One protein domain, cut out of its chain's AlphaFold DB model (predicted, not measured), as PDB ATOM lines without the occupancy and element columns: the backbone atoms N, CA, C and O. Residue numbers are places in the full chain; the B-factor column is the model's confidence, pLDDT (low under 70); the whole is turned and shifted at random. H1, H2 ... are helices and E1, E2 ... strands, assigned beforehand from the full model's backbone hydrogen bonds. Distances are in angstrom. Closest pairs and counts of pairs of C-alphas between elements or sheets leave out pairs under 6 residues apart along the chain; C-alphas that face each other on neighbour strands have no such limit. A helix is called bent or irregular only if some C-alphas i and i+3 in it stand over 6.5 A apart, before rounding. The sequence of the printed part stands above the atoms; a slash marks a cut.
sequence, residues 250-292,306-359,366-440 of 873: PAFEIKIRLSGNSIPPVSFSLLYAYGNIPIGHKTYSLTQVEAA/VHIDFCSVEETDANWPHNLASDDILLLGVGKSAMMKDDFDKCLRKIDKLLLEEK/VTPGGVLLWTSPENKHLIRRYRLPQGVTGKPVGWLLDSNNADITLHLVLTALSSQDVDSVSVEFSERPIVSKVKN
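Overview. This is residues 250 to 292, 306 to 359 and 366 to 440 of the 873 residues of the protein "Subtilisin-like protein" of Ascobolus immersus RN42 (UniProt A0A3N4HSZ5). A closed barrel of seven strands, E1, E2, E6, E5, E4, E3, E7 and back to E1, makes the core, with H3 packed outside it by E2. The long hairpin of E1 and E2 reaches out at one end of the longest axis, H1 packs on E5 with its last residues at the other, and the short E8 extends the sheet beside the first residues of E1. The printed part has 172 residues, with three named helices and eight named strands in the order E1 E2 E3 E4 H1 E5 H2 E6 H3 E7 E8; 85 residues, under half, are in named elements, and the class is mixed, helices and strands. The ring has parallel and antiparallel pairs. The whole is compact, with a radius of gyration of the C-alphas of 15.2 A, and rounded, spanning 43 by 36 by 33 A.

Arrangement. E1, residues 250 to 260, and E2, residues 263 to 273, form an antiparallel hairpin at 162 degrees, with N 254 and O 270 2.9 A apart, within hydrogen-bond range. E3, residues 284 to 288, is the parallel neighbour of E4, residues 328 to 333, at 32 degrees, with N 329 and O 285 2.8 A apart. H1, residues 341 to 355, is on the barrel through its residues 351 to 355; its closest C-alphas to E5, residues 370 to 374, are those of Leu 355 and Gly 370, 6.9 A apart. E5 is parallel to E4 at 24 degrees, with N 372 and O 330 2.8 A apart. H2, residues 377 to 382, is only just not on the barrel, with 4 pairs of C-alphas within 10 A. E5, H2 and E6, residues 397 to 401, form a strand-helix-strand unit, two parallel neighbour strands with a helix between, and its crossover is right-handed. N 400 and O 373 of E6 and E5 are 2.8 A apart, and N 273 and O 399 of the antiparallel E2 and E6 are 2.9 A apart. H3, residues 408 to 417, is on the barrel and outside it, at a height over the sheet of 7.7 A; its closest C-alphas to E2 are those of Thr 409 and Phe 268, 6.8 A apart. E7, residues 424 to 429, is antiparallel to E3, with N 427 and O 284 2.8 A apart, and to E1, with N 257 and O 426 2.8 A apart. E8, residues 435 to 439, is antiparallel to E1 and on the same side of it as E7, with N 436 and O 251 2.8 A apart. H1, H2 and H3 are apart from each other. Every O i to N i+4 pair is within hydrogen-bond range in H3, 9 of 11 in H1 and 0 of 2 in H2, where 2 of 3 O i to N i+3 pairs are.

Along the chain. E1 begins at C-alpha 250, (-39.694, 15.769, -1.943), and is 33.0 A long; E2 is 29.8 A long. E3 measures 12.8 A, E4 16.1 A, E5 13.7 A and E6 13.3 A. H1 is 21.8 A long and ends at C-alpha 355, (-47.160, 2.105, 15.648). H2, 10.2 A long, is irregular, with C-alphas 378 and 381 7.3 A apart. H3 is 14.4 A long, E7 16.6 A and E8 13.1 A, ending at C-alpha 439, (-36.528, 11.808, -9.411).

Size, cuts and confidence. The C-alphas farthest apart, those of Ser 262 and Asp 342, are 45.6 A apart. Residues 293 to 305 and 360 to 365 are not printed; the gaps between C-alphas are 10.0 A from 292 to 306 and 10.1 A from 359 to 366. Of the links printed whole, H2 to E6 is long, with 14 residues. The mean pLDDT of the printed part is 78.3, and 32 residues are under 70, among them 386 to 394 and 278 to 281.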
ATOM      1  N   PRO A 250     -40.439  15.320  -3.106       87.69
ATOM      2  CA  PRO A 250     -39.694  15.769  -1.943       87.69
ATOM      3  C   PRO A 250     -39.064  14.570  -1.228       87.69
ATOM      4  O   PRO A 250     -39.696  13.524  -1.048       87.69
ATOM      5  N   ALA A 251     -37.819  14.740  -0.804       87.44
ATOM      6  CA  ALA A 251     -37.089  13.793   0.021       87.44
ATOM      7  C   ALA A 251     -36.274  14.532   1.083       87.44
ATOM      8  O   ALA A 251     -36.003  15.726   0.970       87.44
ATOM      9  N   PHE A 252     -35.856  13.805   2.107       84.94
ATOM     10  CA  PHE A 252     -35.113  14.331   3.240       84.94
ATOM     11  C   PHE A 252     -33.840  13.530   3.416       84.94
ATOM     12  O   PHE A 252     -33.872  12.304   3.384       84.94
ATOM     13  N   GLU A 253     -32.716  14.207   3.595       85.31
ATOM     14  CA  GLU A 253     -31.477  13.511   3.915       85.31
ATOM     15  C   GLU A 253     -31.519  12.999   5.361       85.31
ATOM     16  O   GLU A 253     -31.847  13.742   6.291       85.31
ATOM     17  N   ILE A 254     -31.163  11.729   5.541       87.69
ATOM     18  CA  ILE A 254     -30.960  11.103   6.846       87.69
ATOM     19  C   ILE A 254     -29.549  10.532   6.928       87.69
ATOM     20  O   ILE A 254     -28.983  10.090   5.922       87.69
ATOM     21  N   LYS A 255     -28.988  10.505   8.138       89.62
ATOM     22  CA  LYS A 255     -27.661   9.936   8.389       89.62
ATOM     23  C   LYS A 255     -27.785   8.649   9.181       89.62
ATOM     24  O   LYS A 255     -28.316   8.657  10.285       89.62
ATOM     25  N   ILE A 256     -27.263   7.557   8.642       89.94
ATOM     26  CA  ILE A 256     -27.158   6.282   9.353       89.94
ATOM     27  C   ILE A 256     -25.738   6.155   9.881       89.94
ATOM     28  O   ILE A 256     -24.786   6.194   9.101       89.94
ATOM     29  N   ARG A 257     -25.587   6.024  11.198       90.19
ATOM     30  CA  ARG A 257     -24.292   5.869  11.865       90.19
ATOM     31  C   ARG A 257     -24.172   4.466  12.432       90.19
ATOM     32  O   ARG A 257     -25.043   4.035  13.185       90.19
ATOM     33  N   LEU A 258     -23.072   3.796  12.111       88.44
ATOM     34  CA  LEU A 258     -22.716   2.503  12.685       88.44
ATOM     35  C   LEU A 258     -21.547   2.665  13.639       88.44
ATOM     36  O   LEU A 258     -20.619   3.437  13.375       88.44
ATOM     37  N   SER A 259     -21.580   1.907  14.727       85.69
ATOM     38  CA  SER A 259     -20.473   1.814  15.669       85.69
ATOM     39  C   SER A 259     -20.300   0.381  16.155       85.69
ATOM     40  O   SER A 259     -21.274  -0.349  16.330       85.69
ATOM     41  N   GLY A 260     -19.047  -0.010  16.361       82.81
ATOM     42  CA  GLY A 260     -18.676  -1.294  16.934       82.81
ATOM     43  C   GLY A 260     -17.342  -1.180  17.661       82.81
ATOM     44  O   GLY A 260     -16.546  -0.283  17.386       82.81
ATOM     45  N   ASN A 261     -17.090  -2.081  18.601       76.69
ATOM     46  CA  ASN A 261     -15.883  -2.093  19.420       76.69
ATOM     47  C   ASN A 261     -14.609  -2.341  18.591       76.69
ATOM     48  O   ASN A 261     -13.520  -1.932  18.997       76.69
ATOM     49  N   SER A 262     -14.740  -2.999  17.435       76.00
ATOM     50  CA  SER A 262     -13.653  -3.381  16.523       76.00
ATOM     51  C   SER A 262     -13.559  -2.518  15.255       76.00
ATOM     52  O   SER A 262     -12.592  -2.667  14.503       76.00
ATOM     53  N   ILE A 263     -14.501  -1.594  15.015       77.88
ATOM     54  CA  ILE A 263     -14.567  -0.782  13.790       77.88
ATOM     55  C   ILE A 263     -14.688   0.724  14.089       77.88
ATOM     56  O   ILE A 263     -15.412   1.126  14.999       77.88
ATOM     57  N   PRO A 264     -14.004   1.602  13.329       81.38
ATOM     58  CA  PRO A 264     -14.213   3.041  13.455       81.38
ATOM     59  C   PRO A 264     -15.658   3.411  13.071       81.38
ATOM     60  O   PRO A 264     -16.216   2.773  12.178       81.38
ATOM     61  N   PRO A 265     -16.262   4.450  13.682       83.25
ATOM     62  CA  PRO A 265     -17.604   4.885  13.317       83.25
ATOM     63  C   PRO A 265     -17.710   5.221  11.828       83.25
ATOM     64  O   PRO A 265     -16.943   6.039  11.312       83.25
ATOM     65  N   VAL A 266     -18.685   4.616  11.149       87.38
ATOM     66  CA  VAL A 266     -18.980   4.861   9.730       87.38
ATOM     67  C   VAL A 266     -20.333   5.550   9.623       87.38
ATOM     68  O   VAL A 266     -21.248   5.269  10.395       87.38
ATOM     69  N   SER A 267     -20.462   6.493   8.692       89.12
ATOM     70  CA  SER A 267     -21.716   7.201   8.435       89.12
ATOM     71  C   SER A 267     -22.098   7.115   6.966       89.12
ATOM     72  O   SER A 267     -21.276   7.381   6.091       89.12
ATOM     73  N   PHE A 268     -23.361   6.796   6.716       88.69
ATOM     74  CA  PHE A 268     -23.981   6.774   5.398       88.69
ATOM     75  C   PHE A 268     -25.058   7.852   5.320       88.69
ATOM     76  O   PHE A 268     -25.741   8.115   6.309       88.69
ATOM     77  N   SER A 269     -25.217   8.462   4.146       87.81
ATOM     78  CA  SER A 269     -26.295   9.424   3.888       87.81
ATOM     79  C   SER A 269     -27.278   8.798   2.910       87.81
ATOM     80  O   SER A 269     -26.878   8.349   1.837       87.81
ATOM     81  N   LEU A 270     -28.548   8.733   3.295       89.25
ATOM     82  CA  LEU A 270     -29.636   8.199   2.478       89.25
ATOM     83  C   LEU A 270     -30.751   9.233   2.358       89.25
ATOM     84  O   LEU A 270     -30.829  10.184   3.134       89.25
ATOM     85  N   LEU A 271     -31.623   9.030   1.376       88.88
ATOM     86  CA  LEU A 271     -32.821   9.832   1.198       88.88
ATOM     87  C   LEU A 271     -34.021   9.108   1.796       88.88
ATOM     88  O   LEU A 271     -34.247   7.929   1.550       88.88
ATOM     89  N   TYR A 272     -34.817   9.846   2.550       88.06
ATOM     90  CA  TYR A 272     -36.095   9.438   3.097       88.06
ATOM     91  C   TYR A 272     -37.205  10.146   2.309       88.06
ATOM     92  O   TYR A 272     -37.248  11.374   2.252       88.06
ATOM     93  N   ALA A 273     -38.078   9.385   1.650       87.88
ATOM     94  CA  ALA A 273     -39.114   9.914   0.763       87.88
ATOM     95  C   ALA A 273     -40.445   9.169   0.932       87.88
ATOM     96  O   ALA A 273     -40.522   8.125   1.578       87.88
ATOM     97  N   TYR A 274     -41.512   9.703   0.329       82.38
ATOM     98  CA  TYR A 274     -42.863   9.119   0.384       82.38
ATOM     99  C   TYR A 274     -43.386   8.815   1.800       82.38
ATOM    100  O   TYR A 274     -44.205   7.914   1.976       82.38
ATOM    101  N   GLY A 275     -42.931   9.588   2.783       78.12
ATOM    102  CA  GLY A 275     -43.337   9.513   4.183       78.12
ATOM    103  C   GLY A 275     -43.793  10.864   4.736       78.12
ATOM    104  O   GLY A 275     -43.884  11.838   3.983       78.12
ATOM    105  N   ASN A 276     -44.098  10.923   6.035       77.00
ATOM    106  CA  ASN A 276     -44.267  12.190   6.763       77.00
ATOM    107  C   ASN A 276     -42.932  12.879   6.994       77.00
ATOM    108  O   ASN A 276     -41.899  12.245   7.078       77.00
ATOM    109  N   ILE A 277     -42.946  14.184   7.230       74.50
ATOM    110  CA  ILE A 277     -41.741  14.848   7.727       74.50
ATOM    111  C   ILE A 277     -41.574  14.581   9.230       74.50
ATOM    112  O   ILE A 277     -42.457  14.971   9.999       74.50
ATOM    113  N   PRO A 278     -40.457  13.985   9.682       66.50
ATOM    114  CA  PRO A 278     -40.133  13.928  11.102       66.50
ATOM    115  C   PRO A 278     -39.730  15.321  11.596       66.50
ATOM    116  O   PRO A 278     -38.776  15.916  11.094       66.50
ATOM    117  N   ILE A 279     -40.462  15.853  12.576       62.66
ATOM    118  CA  ILE A 279     -40.175  17.142  13.216       62.66
ATOM    119  C   ILE A 279     -39.915  16.889  14.704       62.66
ATOM    120  O   ILE A 279     -40.804  16.429  15.411       62.66
ATOM    121  N   GLY A 280     -38.721  17.254  15.183       60.72
ATOM    122  CA  GLY A 280     -38.334  17.155  16.596       60.72
ATOM    123  C   GLY A 280     -37.756  15.789  17.010       60.72
ATOM    124  O   GLY A 280     -38.361  14.754  16.780       60.72
ATOM    125  N   HIS A 281     -36.601  15.835  17.692       60.88
ATOM    126  CA  HIS A 281     -35.720  14.738  18.150       60.88
ATOM    127  C   HIS A 281     -34.870  14.003  17.088       60.88
ATOM    128  O   HIS A 281     -35.279  13.770  15.959       60.88
ATOM    129  N   LYS A 282     -33.607  13.732  17.469       73.69
ATOM    130  CA  LYS A 282     -32.436  13.747  16.567       73.69
ATOM    131  C   LYS A 282     -31.747  12.414  16.306       73.69
ATOM    132  O   LYS A 282     -30.912  12.349  15.414       73.69
ATOM    133  N   THR A 283     -32.007  11.363  17.066       82.94
ATOM    134  CA  THR A 283     -31.328  10.080  16.848       82.94
ATOM    135  C   THR A 283     -32.179   8.965  17.416       82.94
ATOM    136  O   THR A 283     -32.632   9.075  18.554       82.94
ATOM    137  N   TYR A 284     -32.376   7.920  16.628       85.19
ATOM    138  CA  TYR A 284     -33.057   6.698  17.031       85.19
ATOM    139  C   TYR A 284     -32.125   5.511  16.836       85.19
ATOM    140  O   TYR A 284     -31.274   5.544  15.942       85.19
ATOM    141  N   SER A 285     -32.310   4.463  17.626       85.44
ATOM    142  CA  SER A 285     -31.717   3.158  17.333       85.44
ATOM    143  C   SER A 285     -32.365   2.596  16.067       85.44
ATOM    144  O   SER A 285     -33.555   2.799  15.832       85.44
ATOM    145  N   LEU A 286     -31.588   1.942  15.206       85.19
ATOM    146  CA  LEU A 286     -32.089   1.321  13.981       85.19
ATOM    147  C   LEU A 286     -32.023  -0.196  14.126       85.19
ATOM    148  O   LEU A 286     -30.938  -0.758  14.270       85.19
ATOM    149  N   THR A 287     -33.175  -0.853  14.030       82.62
ATOM    150  CA  THR A 287     -33.292  -2.307  14.159       82.62
ATOM    151  C   THR A 287     -33.845  -2.899  12.872       82.62
ATOM    152  O   THR A 287     -34.910  -2.502  12.399       82.62
ATOM    153  N   GLN A 288     -33.133  -3.865  12.300       77.50
ATOM    154  CA  GLN A 288     -33.609  -4.626  11.150       77.50
ATOM    155  C   GLN A 288     -34.437  -5.832  11.604       77.50
ATOM    156  O   GLN A 288     -34.087  -6.504  12.570       77.50
ATOM    157  N   VAL A 289     -35.522  -6.124  10.885       70.12
ATOM    158  CA  VAL A 289     -36.299  -7.355  11.090       70.12
ATOM    159  C   VAL A 289     -35.718  -8.462  10.204       70.12
ATOM    160  O   VAL A 289     -35.782  -8.375   8.976       70.12
ATOM    161  N   GLU A 290     -35.128  -9.485  10.827       66.12
ATOM    162  CA  GLU A 290     -34.465 -10.622  10.166       66.12
ATOM    163  C   GLU A 290     -35.234 -11.941  10.357       66.12
ATOM    164  O   GLU A 290     -36.010 -12.099  11.300       66.12
ATOM    165  N   ALA A 291     -35.036 -12.899   9.440       56.44
ATOM    166  CA  ALA A 291     -35.625 -14.235   9.542       56.44
ATOM    167  C   ALA A 291     -34.981 -15.027  10.682       56.44
ATOM    168  O   ALA A 291     -33.758 -15.086  10.781       56.44
ATOM    169  N   ALA A 292     -35.792 -15.712  11.491       48.56
ATOM    170  CA  ALA A 292     -35.320 -16.718  12.430       48.56
ATOM    171  C   ALA A 292     -34.697 -17.892  11.653       48.56
ATOM    172  O   ALA A 292     -35.379 -18.837  11.253       48.56
ATOM    173  N   VAL A 306     -30.748 -13.224   3.841       52.38
ATOM    174  CA  VAL A 306     -32.130 -13.602   3.516       52.38
ATOM    175  C   VAL A 306     -33.052 -12.579   4.174       52.38
ATOM    176  O   VAL A 306     -33.418 -12.699   5.341       52.38
ATOM    177  N   HIS A 307     -33.382 -11.522   3.439       66.19
ATOM    178  CA  HIS A 307     -34.293 -10.485   3.905       66.19
ATOM    179  C   HIS A 307     -35.743 -10.989   3.882       66.19
ATOM    180  O   HIS A 307     -36.173 -11.617   2.913       66.19
ATOM    181  N   ILE A 308     -36.510 -10.704   4.937       73.12
ATOM    182  CA  ILE A 308     -37.937 -11.046   4.983       73.12
ATOM    183  C   ILE A 308     -38.751  -9.996   4.220       73.12
ATOM    184  O   ILE A 308     -38.573  -8.796   4.433       73.12
ATOM    185  N   ASP A 309     -39.707 -10.443   3.401       83.06
ATOM    186  CA  ASP A 309     -40.830  -9.603   2.976       83.06
ATOM    187  C   ASP A 309     -41.787  -9.423   4.162       83.06
ATOM    188  O   ASP A 309     -42.641 -10.279   4.406       83.06
ATOM    189  N   PHE A 310     -41.636  -8.330   4.921       85.19
ATOM    190  CA  PHE A 310     -42.402  -8.076   6.149       85.19
ATOM    191  C   PHE A 310     -43.913  -8.199   5.928       85.19
ATOM    192  O   PHE A 310     -44.648  -8.689   6.779       85.19
ATOM    193  N   CYS A 311     -44.390  -7.800   4.755       81.12
ATOM    194  CA  CYS A 311     -45.808  -7.814   4.443       81.12
ATOM    195  C   CYS A 311     -46.412  -9.230   4.387       81.12
ATOM    196  O   CYS A 311     -47.619  -9.388   4.601       81.12
ATOM    197  N   SER A 312     -45.577 -10.245   4.142       81.56
ATOM    198  CA  SER A 312     -45.945 -11.665   4.186       81.56
ATOM    199  C   SER A 312     -45.936 -12.266   5.597       81.56
ATOM    200  O   SER A 312     -46.462 -13.359   5.776       81.56
ATOM    201  N   VAL A 313     -45.390 -11.553   6.588       81.38
ATOM    202  CA  VAL A 313     -45.311 -11.999   7.986       81.38
ATOM    203  C   VAL A 313     -46.640 -11.737   8.684       81.38
ATOM    204  O   VAL A 313     -47.167 -10.620   8.654       81.38
ATOM    205  N   GLU A 314     -47.209 -12.762   9.304       82.12
ATOM    206  CA  GLU A 314     -48.404 -12.662  10.140       82.12
ATOM    207  C   GLU A 314     -48.043 -12.375  11.605       82.12
ATOM    208  O   GLU A 314     -46.955 -12.694  12.071       82.12
ATOM    209  N   GLU A 315     -48.972 -11.784  12.366       78.25
ATOM    210  CA  GLU A 315     -48.748 -11.416  13.782       78.25
ATOM    211  C   GLU A 315     -48.388 -12.614  14.679       78.25
ATOM    212  O   GLU A 315     -47.822 -12.447  15.758       78.25
ATOM    213  N   THR A 316     -48.740 -13.825  14.247       78.50
ATOM    214  CA  THR A 316     -48.438 -15.081  14.940       78.50
ATOM    215  C   THR A 316     -47.087 -15.684  14.563       78.50
ATOM    216  O   THR A 316     -46.680 -16.670  15.177       78.50
ATOM    217  N   ASP A 317     -46.418 -15.154  13.539       77.69
ATOM    218  CA  ASP A 317     -45.154 -15.700  13.058       77.69
ATOM    219  C   ASP A 317     -44.006 -15.332  13.999       77.69
ATOM    220  O   ASP A 317     -43.946 -14.232  14.541       77.69
ATOM    221  N   ALA A 318     -43.023 -16.228  14.126       75.38
ATOM    222  CA  ALA A 318     -41.833 -15.997  14.953       75.38
ATOM    223  C   ALA A 318     -40.998 -14.779  14.509       75.38
ATOM    224  O   ALA A 318     -40.216 -14.251  15.295       75.38
ATOM    225  N   ASN A 319     -41.167 -14.346  13.256       75.25
ATOM    226  CA  ASN A 319     -40.492 -13.189  12.670       75.25
ATOM    227  C   ASN A 319     -41.245 -11.868  12.912       75.25
ATOM    228  O   ASN A 319     -40.802 -10.819  12.438       75.25
ATOM    229  N   TRP A 320     -42.397 -11.892  13.595       79.19
ATOM    230  CA  TRP A 320     -43.098 -10.669  13.965       79.19
ATOM    231  C   TRP A 320     -42.282  -9.884  15.012       79.19
ATOM    232  O   TRP A 320     -41.797 -10.475  15.979       79.19
ATOM    233  N   PRO A 321     -42.118  -8.555  14.875       77.81
ATOM    234  CA  PRO A 321     -41.330  -7.779  15.829       77.81
ATOM    235  C   PRO A 321     -41.946  -7.790  17.240       77.81
ATOM    236  O   PRO A 321     -43.084  -7.359  17.448       77.81
ATOM    237  N   HIS A 322     -41.173  -8.242  18.229       74.25
ATOM    238  CA  HIS A 322     -41.543  -8.277  19.649       74.25
ATOM    239  C   HIS A 322     -40.541  -7.473  20.499       74.25
ATOM    240  O   HIS A 322     -39.407  -7.266  20.083       74.25
ATOM    241  N   ASN A 323     -40.941  -7.054  21.710       69.56
ATOM    242  CA  ASN A 323     -40.096  -6.319  22.676       69.56
ATOM    243  C   ASN A 323     -39.510  -4.990  22.152       69.56
ATOM    244  O   ASN A 323     -38.344  -4.688  22.379       69.56
ATOM    245  N   LEU A 324     -40.331  -4.202  21.461       75.00
ATOM    246  CA  LEU A 324     -39.933  -2.937  20.838       75.00
ATOM    247  C   LEU A 324     -39.718  -1.821  21.870       75.00
ATOM    248  O   LEU A 324     -40.553  -1.654  22.766       75.00
ATOM    249  N   ALA A 325     -38.653  -1.027  21.714       75.31
ATOM    250  CA  ALA A 325     -38.446   0.194  22.489       75.31
ATOM    251  C   ALA A 325     -39.008   1.428  21.763       75.31
ATOM    252  O   ALA A 325     -39.115   1.469  20.537       75.31
ATOM    253  N   SER A 326     -39.385   2.463  22.520       75.25
ATOM    254  CA  SER A 326     -39.974   3.692  21.961       75.25
ATOM    255  C   SER A 326     -39.003   4.535  21.130       75.25
ATOM    256  O   SER A 326     -39.429   5.413  20.383       75.25
ATOM    257  N   ASP A 327     -37.706   4.289  21.278       81.75
ATOM    258  CA  ASP A 327     -36.599   4.922  20.567       81.75
ATOM    259  C   ASP A 327     -36.054   4.077  19.401       81.75
ATOM    260  O   ASP A 327     -35.106   4.508  18.741       81.75
ATOM    261  N   ASP A 328     -36.678   2.932  19.093       85.62
ATOM    262  CA  ASP A 328     -36.307   2.085  17.954       85.62
ATOM    263  C   ASP A 328     -37.064   2.475  16.675       85.62
ATOM    264  O   ASP A 328     -38.296   2.564  16.649       85.62
ATOM    265  N   ILE A 329     -36.325   2.640  15.578       87.88
ATOM    266  CA  ILE A 329     -36.841   2.666  14.210       87.88
ATOM    267  C   ILE A 329     -36.677   1.279  13.602       87.88
ATOM    268  O   ILE A 329     -35.570   0.744  13.544       87.88
ATOM    269  N   LEU A 330     -37.771   0.721  13.089       88.94
ATOM    270  CA  LEU A 330     -37.735  -0.567  12.400       88.94
ATOM    271  C   LEU A 330     -37.400  -0.388  10.921       88.94
ATOM    272  O   LEU A 330     -38.086   0.356  10.227       88.94
ATOM    273  N   LEU A 331     -36.396  -1.106  10.422       89.19
ATOM    274  CA  LEU A 331     -36.097  -1.213   8.997       89.19
ATOM    275  C   LEU A 331     -36.769  -2.463   8.414       89.19
ATOM    276  O   LEU A 331     -36.366  -3.588   8.716       89.19
ATOM    277  N   LEU A 332     -37.785  -2.263   7.571       88.38
ATOM    278  CA  LEU A 332     -38.619  -3.330   7.012       88.38
ATOM    279  C   LEU A 332     -38.417  -3.461   5.499       88.38
ATOM    280  O   LEU A 332     -38.585  -2.496   4.748       88.38
ATOM    281  N   GLY A 333     -38.083  -4.674   5.054       88.00
ATOM    282  CA  GLY A 333     -38.050  -5.031   3.638       88.00
ATOM    283  C   GLY A 333     -39.452  -5.330   3.110       88.00
ATOM    284  O   GLY A 333     -40.223  -6.042   3.754       88.00
ATOM    285  N   VAL A 334     -39.783  -4.790   1.938       87.00
ATOM    286  CA  VAL A 334     -41.071  -5.003   1.267       87.00
ATOM    287  C   VAL A 334     -40.845  -5.669  -0.088       87.00
ATOM    288  O   VAL A 334     -40.159  -5.126  -0.959       87.00
ATOM    289  N   GLY A 335     -41.442  -6.845  -0.272       84.62
ATOM    290  CA  GLY A 335     -41.353  -7.628  -1.501       84.62
ATOM    291  C   GLY A 335     -42.363  -7.212  -2.576       84.62
ATOM    292  O   GLY A 335     -43.389  -6.584  -2.312       84.62
ATOM    293  N   LYS A 336     -42.097  -7.620  -3.823       82.88
ATOM    294  CA  LYS A 336     -42.922  -7.304  -5.005       82.88
ATOM    295  C   LYS A 336     -44.404  -7.652  -4.840       82.88
ATOM    296  O   LYS A 336     -45.262  -6.864  -5.233       82.88
ATOM    297  N   SER A 337     -44.701  -8.839  -4.304       75.56
ATOM    298  CA  SER A 337     -46.069  -9.340  -4.103       75.56
ATOM    299  C   SER A 337     -46.888  -8.387  -3.248       75.56
ATOM    300  O   SER A 337     -48.013  -8.051  -3.605       75.56
ATOM    301  N   ALA A 338     -46.287  -7.885  -2.174       72.56
ATOM    302  CA  ALA A 338     -46.944  -6.971  -1.266       72.56
ATOM    303  C   ALA A 338     -47.156  -5.573  -1.847       72.56
ATOM    304  O   ALA A 338     -48.045  -4.876  -1.391       72.56
ATOM    305  N   MET A 339     -46.382  -5.146  -2.847       73.94
ATOM    306  CA  MET A 339     -46.499  -3.804  -3.443       73.94
ATOM    307  C   MET A 339     -47.589  -3.707  -4.527       73.94
ATOM    308  O   MET A 339     -47.841  -2.631  -5.083       73.94
ATOM    309  N   MET A 340     -48.264  -4.820  -4.832       71.62
ATOM    310  CA  MET A 340     -49.440  -4.845  -5.699       71.62
ATOM    311  C   MET A 340     -50.666  -4.314  -4.932       71.62
ATOM    312  O   MET A 340     -50.838  -4.582  -3.746       71.62
ATOM    313  N   LYS A 341     -51.504  -3.512  -5.608       60.47
ATOM    314  CA  LYS A 341     -52.454  -2.558  -4.991       60.47
ATOM    315  C   LYS A 341     -53.274  -3.118  -3.815       60.47
ATOM    316  O   LYS A 341     -53.306  -2.476  -2.774       60.47
ATOM    317  N   ASP A 342     -53.901  -4.282  -3.967       59.97
ATOM    318  CA  ASP A 342     -54.832  -4.813  -2.957       59.97
ATOM    319  C   ASP A 342     -54.127  -5.467  -1.748       59.97
ATOM    320  O   ASP A 342     -54.749  -5.669  -0.698       59.97
ATOM    321  N   ASP A 343     -52.829  -5.766  -1.862       64.25
ATOM    322  CA  ASP A 343     -52.028  -6.398  -0.808       64.25
ATOM    323  C   ASP A 343     -51.170  -5.390  -0.027       64.25
ATOM    324  O   ASP A 343     -50.922  -5.597   1.165       64.25
ATOM    325  N   PHE A 344     -50.816  -4.243  -0.619       73.50
ATOM    326  CA  PHE A 344     -50.018  -3.234   0.090       73.50
ATOM    327  C   PHE A 344     -50.808  -2.545   1.203       73.50
ATOM    328  O   PHE A 344     -50.293  -2.369   2.303       73.50
ATOM    329  N   ASP A 345     -52.090  -2.248   0.974       75.12
ATOM    330  CA  ASP A 345     -52.963  -1.678   2.008       75.12
ATOM    331  C   ASP A 345     -53.101  -2.615   3.221       75.12
ATOM    332  O   ASP A 345     -53.264  -2.156   4.352       75.12
ATOM    333  N   LYS A 346     -53.023  -3.939   3.017       77.75
ATOM    334  CA  LYS A 346     -52.981  -4.910   4.126       77.75
ATOM    335  C   LYS A 346     -51.672  -4.797   4.898       77.75
ATOM    336  O   LYS A 346     -51.704  -4.818   6.125       77.75
ATOM    337  N   CYS A 347     -50.552  -4.665   4.193       79.81
ATOM    338  CA  CYS A 347     -49.247  -4.485   4.817       79.81
ATOM    339  C   CYS A 347     -49.165  -3.191   5.631       79.81
ATOM    340  O   CYS A 347     -48.707  -3.205   6.769       79.81
ATOM    341  N   LEU A 348     -49.686  -2.090   5.093       77.19
ATOM    342  CA  LEU A 348     -49.754  -0.817   5.805       77.19
ATOM    343  C   LEU A 348     -50.563  -0.950   7.093       77.19
ATOM    344  O   LEU A 348     -50.051  -0.612   8.148       77.19
ATOM    345  N   ARG A 349     -51.731  -1.604   7.064       78.25
ATOM    346  CA  ARG A 349     -52.492  -1.887   8.295       78.25
ATOM    347  C   ARG A 349     -51.700  -2.688   9.339       78.25
ATOM    348  O   ARG A 349     -51.952  -2.527  10.530       78.25
ATOM    349  N   LYS A 350     -50.762  -3.550   8.926       81.44
ATOM    350  CA  LYS A 350     -49.846  -4.253   9.848       81.44
ATOM    351  C   LYS A 350     -48.835  -3.277  10.469       81.44
ATOM    352  O   LYS A 350     -48.635  -3.311  11.680       81.44
ATOM    353  N   ILE A 351     -48.253  -2.386   9.665       81.62
ATOM    354  CA  ILE A 351     -47.352  -1.314  10.131       81.62
ATOM    355  C   ILE A 351     -48.085  -0.371  11.096       81.62
ATOM    356  O   ILE A 351     -47.565  -0.037  12.159       81.62
ATOM    357  N   ASP A 352     -49.325  -0.009  10.785       79.25
ATOM    358  CA  ASP A 352     -50.156   0.868  11.608       79.25
ATOM    359  C   ASP A 352     -50.377   0.269  13.001       79.25
ATOM    360  O   ASP A 352     -50.162   0.930  14.014       79.25
ATOM    361  N   LYS A 353     -50.717  -1.023  13.070       78.25
ATOM    362  CA  LYS A 353     -50.869  -1.758  14.337       78.25
ATOM    363  C   LYS A 353     -49.585  -1.842  15.168       78.25
ATOM    364  O   LYS A 353     -49.664  -1.987  16.392       78.25
ATOM    365  N   LEU A 354     -48.411  -1.799  14.533       80.25
ATOM    366  CA  LEU A 354     -47.140  -1.715  15.258       80.25
ATOM    367  C   LEU A 354     -46.985  -0.345  15.921       80.25
ATOM    368  O   LEU A 354     -46.515  -0.273  17.053       80.25
ATOM    369  N   LEU A 355     -47.393   0.722  15.233       79.31
ATOM    370  CA  LEU A 355     -47.160   2.105  15.648       79.31
ATOM    371  C   LEU A 355     -48.224   2.671  16.597       79.31
ATOM    372  O   LEU A 355     -47.898   3.592  17.353       79.31
ATOM    373  N   LEU A 356     -49.450   2.137  16.570       75.38
ATOM    374  CA  LEU A 356     -50.583   2.591  17.381       75.38
ATOM    375  C   LEU A 356     -50.485   2.143  18.847       75.38
ATOM    376  O   LEU A 356     -50.315   0.962  19.160       75.38
ATOM    377  N   GLU A 357     -50.643   3.103  19.759       66.69
ATOM    378  CA  GLU A 357     -50.711   2.856  21.199       66.69
ATOM    379  C   GLU A 357     -52.086   2.283  21.580       66.69
ATOM    380  O   GLU A 357     -53.095   2.988  21.571       66.69
ATOM    381  N   GLU A 358     -52.144   1.005  21.958       59.44
ATOM    382  CA  GLU A 358     -53.362   0.384  22.489       59.44
ATOM    383  C   GLU A 358     -53.307   0.258  24.020       59.44
ATOM    384  O   GLU A 358     -52.307  -0.180  24.600       59.44
ATOM    385  N   LYS A 359     -54.417   0.598  24.690       51.97
ATOM    386  CA  LYS A 359     -54.653   0.250  26.099       51.97
ATOM    387  C   LYS A 359     -55.280  -1.136  26.165       51.97
ATOM    388  O   LYS A 359     -56.483  -1.272  25.961       51.97
ATOM    389  N   VAL A 366     -45.955  -0.336  24.667       67.75
ATOM    390  CA  VAL A 366     -44.798   0.383  24.100       67.75
ATOM    391  C   VAL A 366     -44.762   0.114  22.597       67.75
ATOM    392  O   VAL A 366     -44.896  -1.030  22.161       67.75
ATOM    393  N   THR A 367     -44.636   1.174  21.808       77.62
ATOM    394  CA  THR A 367     -44.647   1.139  20.341       77.62
ATOM    395  C   THR A 367     -43.335   1.718  19.817       77.62
ATOM    396  O   THR A 367     -42.787   2.600  20.479       77.62
ATOM    397  N   PRO A 368     -42.828   1.268  18.654       82.50
ATOM    398  CA  PRO A 368     -41.573   1.765  18.111       82.50
ATOM    399  C   PRO A 368     -41.672   3.256  17.779       82.50
ATOM    400  O   PRO A 368     -42.770   3.802  17.583       82.50
ATOM    401  N   GLY A 369     -40.511   3.900  17.695       82.06
ATOM    402  CA  GLY A 369     -40.363   5.312  17.354       82.06
ATOM    403  C   GLY A 369     -40.750   5.633  15.909       82.06
ATOM    404  O   GLY A 369     -41.044   6.787  15.612       82.06
ATOM    405  N   GLY A 370     -40.803   4.633  15.022       86.12
ATOM    406  CA  GLY A 370     -41.104   4.793  13.596       86.12
ATOM    407  C   GLY A 370     -40.682   3.585  12.753       86.12
ATOM    408  O   GLY A 370     -40.224   2.570  13.279       86.12
ATOM    409  N   VAL A 371     -40.855   3.688  11.433       88.56
ATOM    410  CA  VAL A 371     -40.584   2.613  10.466       88.56
ATOM    411  C   VAL A 371     -39.954   3.166   9.185       88.56
ATOM    412  O   VAL A 371     -40.480   4.064   8.535       88.56
ATOM    413  N   LEU A 372     -38.845   2.573   8.763       90.00
ATOM    414  CA  LEU A 372     -38.211   2.813   7.474       90.00
ATOM    415  C   LEU A 372     -38.450   1.612   6.563       90.00
ATOM    416  O   LEU A 372     -38.183   0.471   6.930       90.00
ATOM    417  N   LEU A 373     -38.964   1.873   5.368       89.88
ATOM    418  CA  LEU A 373     -39.256   0.861   4.361       89.88
ATOM    419  C   LEU A 373     -38.162   0.842   3.307       89.88
ATOM    420  O   LEU A 373     -37.668   1.891   2.893       89.88
ATOM    421  N   TRP A 374     -37.834  -0.340   2.811       89.94
ATOM    422  CA  TRP A 374     -36.967  -0.486   1.653       89.94
ATOM    423  C   TRP A 374     -37.436  -1.637   0.761       89.94
ATOM    424  O   TRP A 374     -38.201  -2.506   1.177       89.94
ATOM    425  N   THR A 375     -37.013  -1.624  -0.499       87.56
ATOM    426  CA  THR A 375     -37.284  -2.700  -1.457       87.56
ATOM    427  C   THR A 375     -36.103  -2.850  -2.406       87.56
ATOM    428  O   THR A 375     -35.246  -1.967  -2.478       87.56
ATOM    429  N   SER A 376     -36.050  -3.963  -3.133       84.12
ATOM    430  CA  SER A 376     -35.005  -4.209  -4.120       84.12
ATOM    431  C   SER A 376     -35.112  -3.255  -5.328       84.12
ATOM    432  O   SER A 376     -36.211  -2.780  -5.650       84.12
ATOM    433  N   PRO A 377     -33.994  -2.962  -6.025       82.50
ATOM    434  CA  PRO A 377     -33.948  -1.970  -7.104       82.50
ATOM    435  C   PRO A 377     -35.014  -2.169  -8.191       82.50
ATOM    436  O   PRO A 377     -35.645  -1.209  -8.639       82.50
ATOM    437  N   GLU A 378     -35.267  -3.415  -8.591       82.44
ATOM    438  CA  GLU A 378     -36.243  -3.779  -9.618       82.44
ATOM    439  C   GLU A 378     -37.694  -3.493  -9.210       82.44
ATOM    440  O   GLU A 378     -38.545  -3.332 -10.083       82.44
ATOM    441  N   ASN A 379     -37.984  -3.367  -7.913       83.56
ATOM    442  CA  ASN A 379     -39.326  -3.122  -7.381       83.56
ATOM    443  C   ASN A 379     -39.597  -1.645  -7.062       83.56
ATOM    444  O   ASN A 379     -40.736  -1.286  -6.767       83.56
ATOM    445  N   LYS A 380     -38.608  -0.749  -7.189       82.38
ATOM    446  CA  LYS A 380     -38.768   0.685  -6.877       82.38
ATOM    447  C   LYS A 380     -39.907   1.378  -7.619       82.38
ATOM    448  O   LYS A 380     -40.560   2.256  -7.061       82.38
ATOM    449  N   HIS A 381     -40.177   0.964  -8.854       81.25
ATOM    450  CA  HIS A 381     -41.283   1.492  -9.656       81.25
ATOM    451  C   HIS A 381     -42.672   1.193  -9.068       81.25
ATOM    452  O   HIS A 381     -43.658   1.816  -9.453       81.25
ATOM    453  N   LEU A 382     -42.752   0.262  -8.113       80.88
ATOM    454  CA  LEU A 382     -43.971  -0.097  -7.397       80.88
ATOM    455  C   LEU A 382     -44.141   0.684  -6.089       80.88
ATOM    456  O   LEU A 382     -45.191   0.547  -5.461       80.88
ATOM    457  N   ILE A 383     -43.145   1.472  -5.656       83.69
ATOM    458  CA  ILE A 383     -43.191   2.227  -4.396       83.69
ATOM    459  C   ILE A 383     -44.413   3.138  -4.386       83.69
ATOM    460  O   ILE A 383     -44.702   3.838  -5.356       83.69
ATOM    461  N   ARG A 384     -45.133   3.171  -3.263       74.31
ATOM    462  CA  ARG A 384     -46.296   4.039  -3.076       74.31
ATOM    463  C   ARG A 384     -46.121   4.908  -1.856       74.31
ATOM    464  O   ARG A 384     -45.602   4.472  -0.830       74.31
ATOM    465  N   ARG A 385     -46.625   6.133  -1.982       73.00
ATOM    466  CA  ARG A 385     -46.939   6.913  -0.798       73.00
ATOM    467  C   ARG A 385     -48.280   6.439  -0.293       73.00
ATOM    468  O   ARG A 385     -49.211   6.286  -1.082       73.00
ATOM    469  N   TYR A 386     -48.336   6.216   0.998       64.19
ATOM    470  CA  TYR A 386     -49.531   5.810   1.693       64.19
ATOM    471  C   TYR A 386     -50.065   6.970   2.508       64.19
ATOM    472  O   TYR A 386     -49.349   7.916   2.846       64.19
ATOM    473  N   ARG A 387     -51.356   6.881   2.794       63.22
ATOM    474  CA  ARG A 387     -51.981   7.733   3.785       63.22
ATOM    475  C   ARG A 387     -51.490   7.282   5.149       63.22
ATOM    476  O   ARG A 387     -51.566   6.094   5.452       63.22
ATOM    477  N   LEU A 388     -50.965   8.208   5.939       60.84
ATOM    478  CA  LEU A 388     -50.549   7.884   7.294       60.84
ATOM    479  C   LEU A 388     -51.791   7.712   8.180       60.84
ATOM    480  O   LEU A 388     -52.766   8.445   7.993       60.84
ATOM    481  N   PRO A 389     -51.786   6.766   9.128       52.69
ATOM    482  CA  PRO A 389     -52.900   6.593  10.050       52.69
ATOM    483  C   PRO A 389     -53.029   7.782  10.992       52.69
ATOM    484  O   PRO A 389     -52.036   8.377  11.421       52.69
ATOM    485  N   GLN A 390     -54.266   8.062  11.395       50.28
ATOM    486  CA  GLN A 390     -54.536   8.986  12.489       50.28
ATOM    487  C   GLN A 390     -53.869   8.471  13.775       50.28
ATOM    488  O   GLN A 390     -54.082   7.328  14.174       50.28
ATOM    489  N   GLY A 391     -53.045   9.306  14.418       54.66
ATOM    490  CA  GLY A 391     -52.355   8.973  15.674       54.66
ATOM    491  C   GLY A 391     -50.870   8.607  15.548       54.66
ATOM    492  O   GLY A 391     -50.215   8.431  16.569       54.66
ATOM    493  N   VAL A 392     -50.307   8.556  14.334       62.72
ATOM    494  CA  VAL A 392     -48.861   8.318  14.092       62.72
ATOM    495  C   VAL A 392     -48.063   9.641  14.045       62.72
ATOM    496  O   VAL A 392     -46.931   9.717  13.568       62.72
ATOM    497  N   THR A 393     -48.646  10.729  14.556       61.47
ATOM    498  CA  THR A 393     -48.065  12.075  14.531       61.47
ATOM    499  C   THR A 393     -46.688  12.104  15.203       61.47
ATOM    500  O   THR A 393     -46.552  11.758  16.373       61.47
ATOM    501  N   GLY A 394     -45.663  12.532  14.461       68.25
ATOM    502  CA  GLY A 394     -44.285  12.658  14.955       68.25
ATOM    503  C   GLY A 394     -43.410  11.404  14.834       68.25
ATOM    504  O   GLY A 394     -42.206  11.510  15.047       68.25
ATOM    505  N   LYS A 395     -43.957  10.243  14.444       79.94
ATOM    506  CA  LYS A 395     -43.163   9.029  14.184       79.94
ATOM    507  C   LYS A 395     -42.790   8.939  12.701       79.94
ATOM    508  O   LYS A 395     -43.714   8.899  11.888       79.94
ATOM    509  N   PRO A 396     -41.504   8.913  12.298       83.06
ATOM    510  CA  PRO A 396     -41.136   8.810  10.888       83.06
ATOM    511  C   PRO A 396     -41.584   7.473  10.301       83.06
ATOM    512  O   PRO A 396     -41.200   6.412  10.793       83.06
ATOM    513  N   VAL A 397     -42.362   7.527   9.223       83.69
ATOM    514  CA  VAL A 397     -42.756   6.355   8.437       83.69
ATOM    515  C   VAL A 397     -42.538   6.678   6.965       83.69
ATOM    516  O   VAL A 397     -43.139   7.618   6.456       83.69
ATOM    517  N   GLY A 398     -41.645   5.979   6.260       86.62
ATOM    518  CA  GLY A 398     -41.335   6.319   4.863       86.62
ATOM    519  C   GLY A 398     -40.283   5.429   4.218       86.62
ATOM    520  O   GLY A 398     -39.763   4.515   4.847       86.62
ATOM    521  N   TRP A 399     -39.999   5.679   2.943       89.12
ATOM    522  CA  TRP A 399     -39.124   4.850   2.118       89.12
ATOM    523  C   TRP A 399     -37.689   5.369   2.102       89.12
ATOM    524  O   TRP A 399     -37.466   6.563   1.892       89.12
ATOM    525  N   LEU A 400     -36.727   4.460   2.248       90.25
ATOM    526  CA  LEU A 400     -35.317   4.724   1.989       90.25
ATOM    527  C   LEU A 400     -35.014   4.610   0.501       90.25
ATOM    528  O   LEU A 400     -35.352   3.622  -0.151       90.25
ATOM    529  N   LEU A 401     -34.350   5.632  -0.019       87.12
ATOM    530  CA  LEU A 401     -33.870   5.738  -1.386       87.12
ATOM    531  C   LEU A 401     -32.394   6.147  -1.372       87.12
ATOM    532  O   LEU A 401     -31.935   6.861  -0.480       87.12
ATOM    533  N   ASP A 402     -31.655   5.736  -2.398       81.81
ATOM    534  CA  ASP A 402     -30.312   6.253  -2.658       81.81
ATOM    535  C   ASP A 402     -30.373   7.492  -3.567       81.81
ATOM    536  O   ASP A 402     -31.197   7.587  -4.479       81.81
ATOM    537  N   SER A 403     -29.447   8.420  -3.348       69.25
ATOM    538  CA  SER A 403     -29.259   9.653  -4.119       69.25
ATOM    539  C   SER A 403     -29.075   9.426  -5.626       69.25
ATOM    540  O   SER A 403     -29.471  10.260  -6.440       69.25
ATOM    541  N   ASN A 404     -28.497   8.285  -6.008       66.25
ATOM    542  CA  ASN A 404     -28.165   7.925  -7.387       66.25
ATOM    543  C   ASN A 404     -29.036   6.786  -7.951       66.25
ATOM    544  O   ASN A 404     -28.752   6.293  -9.041       66.25
ATOM    545  N   ASN A 405     -30.078   6.357  -7.226       61.66
ATOM    546  CA  ASN A 405     -30.911   5.187  -7.531       61.66
ATOM    547  C   ASN A 405     -30.173   3.833  -7.648       61.66
ATOM    548  O   ASN A 405     -30.839   2.837  -7.922       61.66
ATOM    549  N   ALA A 406     -28.860   3.764  -7.401       65.75
ATOM    550  CA  ALA A 406     -28.059   2.547  -7.552       65.75
ATOM    551  C   ALA A 406     -28.094   1.620  -6.321       65.75
ATOM    552  O   ALA A 406     -27.539   0.529  -6.381       65.75
ATOM    553  N   ASP A 407     -28.711   2.060  -5.216       75.75
ATOM    554  CA  ASP A 407     -28.834   1.346  -3.928       75.75
ATOM    555  C   ASP A 407     -27.528   0.832  -3.328       75.75
ATOM    556  O   ASP A 407     -27.542   0.012  -2.413       75.75
ATOM    557  N   ILE A 408     -26.391   1.357  -3.780       81.25
ATOM    558  CA  ILE A 408     -25.079   0.979  -3.260       81.25
ATOM    559  C   ILE A 408     -25.032   1.286  -1.763       81.25
ATOM    560  O   ILE A 408     -24.636   0.442  -0.962       81.25
ATOM    561  N   THR A 409     -25.487   2.477  -1.374       85.12
ATOM    562  CA  THR A 409     -25.452   2.924   0.019       85.12
ATOM    563  C   THR A 409     -26.408   2.108   0.884       85.12
ATOM    564  O   THR A 409     -26.045   1.680   1.976       85.12
ATOM    565  N   LEU A 410     -27.615   1.842   0.380       85.25
ATOM    566  CA  LEU A 410     -28.613   1.041   1.086       85.25
ATOM    567  C   LEU A 410     -28.131  -0.404   1.282       85.25
ATOM    568  O   LEU A 410     -28.242  -0.942   2.379       85.25
ATOM    569  N   HIS A 411     -27.534  -1.011   0.256       84.06
ATOM    570  CA  HIS A 411     -26.997  -2.367   0.336       84.06
ATOM    571  C   HIS A 411     -25.823  -2.476   1.321       84.06
ATOM    572  O   HIS A 411     -25.732  -3.451   2.067       84.06
ATOM    573  N   LEU A 412     -24.955  -1.459   1.382       82.81
ATOM    574  CA  LEU A 412     -23.889  -1.381   2.385       82.81
ATOM    575  C   LEU A 412     -24.451  -1.296   3.809       82.81
ATOM    576  O   LEU A 412     -23.955  -1.990   4.693       82.81
ATOM    577  N   VAL A 413     -25.498  -0.493   4.027       84.12
ATOM    578  CA  VAL A 413     -26.182  -0.399   5.329       84.12
ATOM    579  C   VAL A 413     -26.788  -1.744   5.729       84.12
ATOM    580  O   VAL A 413     -26.552  -2.196   6.845       84.12
ATOM    581  N   LEU A 414     -27.514  -2.404   4.820       83.19
ATOM    582  CA  LEU A 414     -28.120  -3.718   5.068       83.19
ATOM    583  C   LEU A 414     -27.067  -4.791   5.369       83.19
ATOM    584  O   LEU A 414     -27.229  -5.574   6.294       83.19
ATOM    585  N   THR A 415     -25.958  -4.797   4.626       80.94
ATOM    586  CA  THR A 415     -24.847  -5.734   4.858       80.94
ATOM    587  C   THR A 415     -24.197  -5.502   6.220       80.94
ATOM    588  O   THR A 415     -23.844  -6.452   6.914       80.94
ATOM    589  N   ALA A 416     -24.031  -4.238   6.612       77.56
ATOM    590  CA  ALA A 416     -23.418  -3.892   7.883       77.56
ATOM    591  C   ALA A 416     -24.327  -4.220   9.080       77.56
ATOM    592  O   ALA A 416     -23.816  -4.642  10.112       77.56
ATOM    593  N   LEU A 417     -25.651  -4.093   8.934       78.56
ATOM    594  CA  LEU A 417     -26.628  -4.487   9.959       78.56
ATOM    595  C   LEU A 417     -26.585  -5.987  10.286       78.56
ATOM    596  O   LEU A 417     -26.783  -6.351  11.439       78.56
ATOM    597  N   SER A 418     -26.262  -6.840   9.310       75.88
ATOM    598  CA  SER A 418     -26.108  -8.287   9.518       75.88
ATOM    599  C   SER A 418     -24.691  -8.709   9.958       75.88
ATOM    600  O   SER A 418     -24.401  -9.904  10.055       75.88
ATOM    601  N   SER A 419     -23.777  -7.761  10.204       78.88
ATOM    602  CA  SER A 419     -22.402  -8.048  10.634       78.88
ATOM    603  C   SER A 419     -22.284  -8.187  12.153       78.88
ATOM    604  O   SER A 419     -22.773  -7.344  12.898       78.88
ATOM    605  N   GLN A 420     -21.534  -9.190  12.622       74.94
ATOM    606  CA  GLN A 420     -21.242  -9.381  14.053       74.94
ATOM    607  C   GLN A 420     -20.291  -8.321  14.639       74.94
ATOM    608  O   GLN A 420     -20.190  -8.211  15.855       74.94
ATOM    609  N   ASP A 421     -19.592  -7.555  13.794       79.44
ATOM    610  CA  ASP A 421     -18.656  -6.498  14.216       79.44
ATOM    611  C   ASP A 421     -19.341  -5.145  14.500       79.44
ATOM    612  O   ASP A 421     -18.680  -4.179  14.887       79.44
ATOM    613  N   VAL A 422     -20.656  -5.043  14.279       80.69
ATOM    614  CA  VAL A 422     -21.444  -3.829  14.518       80.69
ATOM    615  C   VAL A 422     -22.244  -3.996  15.809       80.69
ATOM    616  O   VAL A 422     -23.140  -4.830  15.883       80.69
ATOM    617  N   ASP A 423     -21.954  -3.171  16.819       80.62
ATOM    618  CA  ASP A 423     -22.626  -3.237  18.126       80.62
ATOM    619  C   ASP A 423     -23.902  -2.387  18.177       80.62
ATOM    620  O   ASP A 423     -24.851  -2.721  18.884       80.62
ATOM    621  N   SER A 424     -23.926  -1.251  17.471       82.94
ATOM    622  CA  SER A 424     -25.121  -0.409  17.397       82.94
ATOM    623  C   SER A 424     -25.215   0.373  16.094       82.94
ATOM    624  O   SER A 424     -24.214   0.835  15.530       82.94
ATOM    625  N   VAL A 425     -26.456   0.553  15.642       87.94
ATOM    626  CA  VAL A 425     -26.804   1.367  14.480       87.94
ATOM    627  C   VAL A 425     -27.820   2.406  14.903       87.94
ATOM    628  O   VAL A 425     -28.770   2.109  15.623       87.94
ATOM    629  N   SER A 426     -27.613   3.637  14.452       89.31
ATOM    630  CA  SER A 426     -28.528   4.737  14.720       89.31
ATOM    631  C   SER A 426     -28.872   5.493  13.450       89.31
ATOM    632  O   SER A 426     -28.059   5.596  12.530       89.31
ATOM    633  N   VAL A 427     -30.084   6.035  13.409       89.69
ATOM    634  CA  VAL A 427     -30.549   6.936  12.359       89.69
ATOM    635  C   VAL A 427     -30.750   8.330  12.936       89.69
ATOM    636  O   VAL A 427     -31.450   8.527  13.927       89.69
ATOM    637  N   GLU A 428     -30.111   9.306  12.307       88.69
ATOM    638  CA  GLU A 428     -30.190  10.719  12.641       88.69
ATOM    639  C   GLU A 428     -31.027  11.444  11.587       88.69
ATOM    640  O   GLU A 428     -30.669  11.505  10.405       88.69
ATOM    641  N   PHE A 429     -32.140  12.013  12.046       84.62
ATOM    642  CA  PHE A 429     -32.950  12.951  11.280       84.62
ATOM    643  C   PHE A 429     -32.480  14.372  11.580       84.62
ATOM    644  O   PHE A 429     -32.201  14.725  12.731       84.62
ATOM    645  N   SER A 430     -32.399  15.209  10.546       74.75
ATOM    646  CA  SER A 430     -32.077  16.617  10.753       74.75
ATOM    647  C   SER A 430     -33.184  17.299  11.558       74.75
ATOM    648  O   SER A 430     -34.359  17.205  11.219       74.75
ATOM    649  N   GLU A 431     -32.800  18.069  12.579       67.88
ATOM    650  CA  GLU A 431     -33.719  18.959  13.311       67.88
ATOM    651  C   GLU A 431     -34.407  19.973  12.392       67.88
ATOM    652  O   GLU A 431     -35.488  20.468  12.698       67.88
ATOM    653  N   ARG A 432     -33.729  20.318  11.296       69.19
ATOM    654  CA  ARG A 432     -34.195  21.230  10.257       69.19
ATOM    655  C   ARG A 432     -34.014  20.518   8.922       69.19
ATOM    656  O   ARG A 432     -32.918  20.571   8.355       69.19
ATOM    657  N   PRO A 433     -35.014  19.749   8.482       71.12
ATOM    658  CA  PRO A 433     -34.877  18.915   7.304       71.12
ATOM    659  C   PRO A 433     -34.745  19.788   6.052       71.12
ATOM    660  O   PRO A 433     -35.653  20.542   5.719       71.12
ATOM    661  N   ILE A 434     -33.613  19.684   5.349       74.44
ATOM    662  CA  ILE A 434     -33.471  20.274   4.015       74.44
ATOM    663  C   ILE A 434     -34.246  19.377   3.052       74.44
ATOM    664  O   ILE A 434     -33.985  18.175   2.967       74.44
ATOM    665  N   VAL A 435     -35.218  19.959   2.347       82.00
ATOM    666  CA  VAL A 435     -36.011  19.225   1.360       82.00
ATOM    667  C   VAL A 435     -35.186  19.064   0.085       82.00
ATOM    668  O   VAL A 435     -35.074  19.985  -0.730       82.00
ATOM    669  N   SER A 436     -34.623  17.879  -0.092       83.88
ATOM    670  CA  SER A 436     -33.904  17.464  -1.290       83.88
ATOM    671  C   SER A 436     -34.875  17.027  -2.382       83.88
ATOM    672  O   SER A 436     -35.963  16.512  -2.119       83.88
ATOM    673  N   LYS A 437     -34.473  17.205  -3.641       85.69
ATOM    674  CA  LYS A 437     -35.197  16.645  -4.787       85.69
ATOM    675  C   LYS A 437     -34.700  15.238  -5.090       85.69
ATOM    676  O   LYS A 437     -33.494  15.011  -5.163       85.69
ATOM    677  N   VAL A 438     -35.616  14.325  -5.384       85.12
ATOM    678  CA  VAL A 438     -35.284  13.039  -6.010       85.12
ATOM    679  C   VAL A 438     -36.212  12.802  -7.193       85.12
ATOM    680  O   VAL A 438     -37.361  13.247  -7.190       85.12
ATOM    681  N   LYS A 439     -35.699  12.166  -8.253       85.12
ATOM    682  CA  LYS A 439     -36.528  11.808  -9.411       85.12
ATOM    683  C   LYS A 439     -37.638  10.862  -8.966       85.12
ATOM    684  O   LYS A 439     -37.391   9.943  -8.184       85.12
ATOM    685  N   ASN A 440     -38.839  11.072  -9.487       83.88
ATOM    686  CA  ASN A 440     -39.988  10.244  -9.171       83.88
ATOM    687  C   ASN A 440     -39.751   8.800  -9.644       83.88
ATOM    688  O   ASN A 440     -39.714   8.517 -10.840       83.88
TER     689      ASN A 440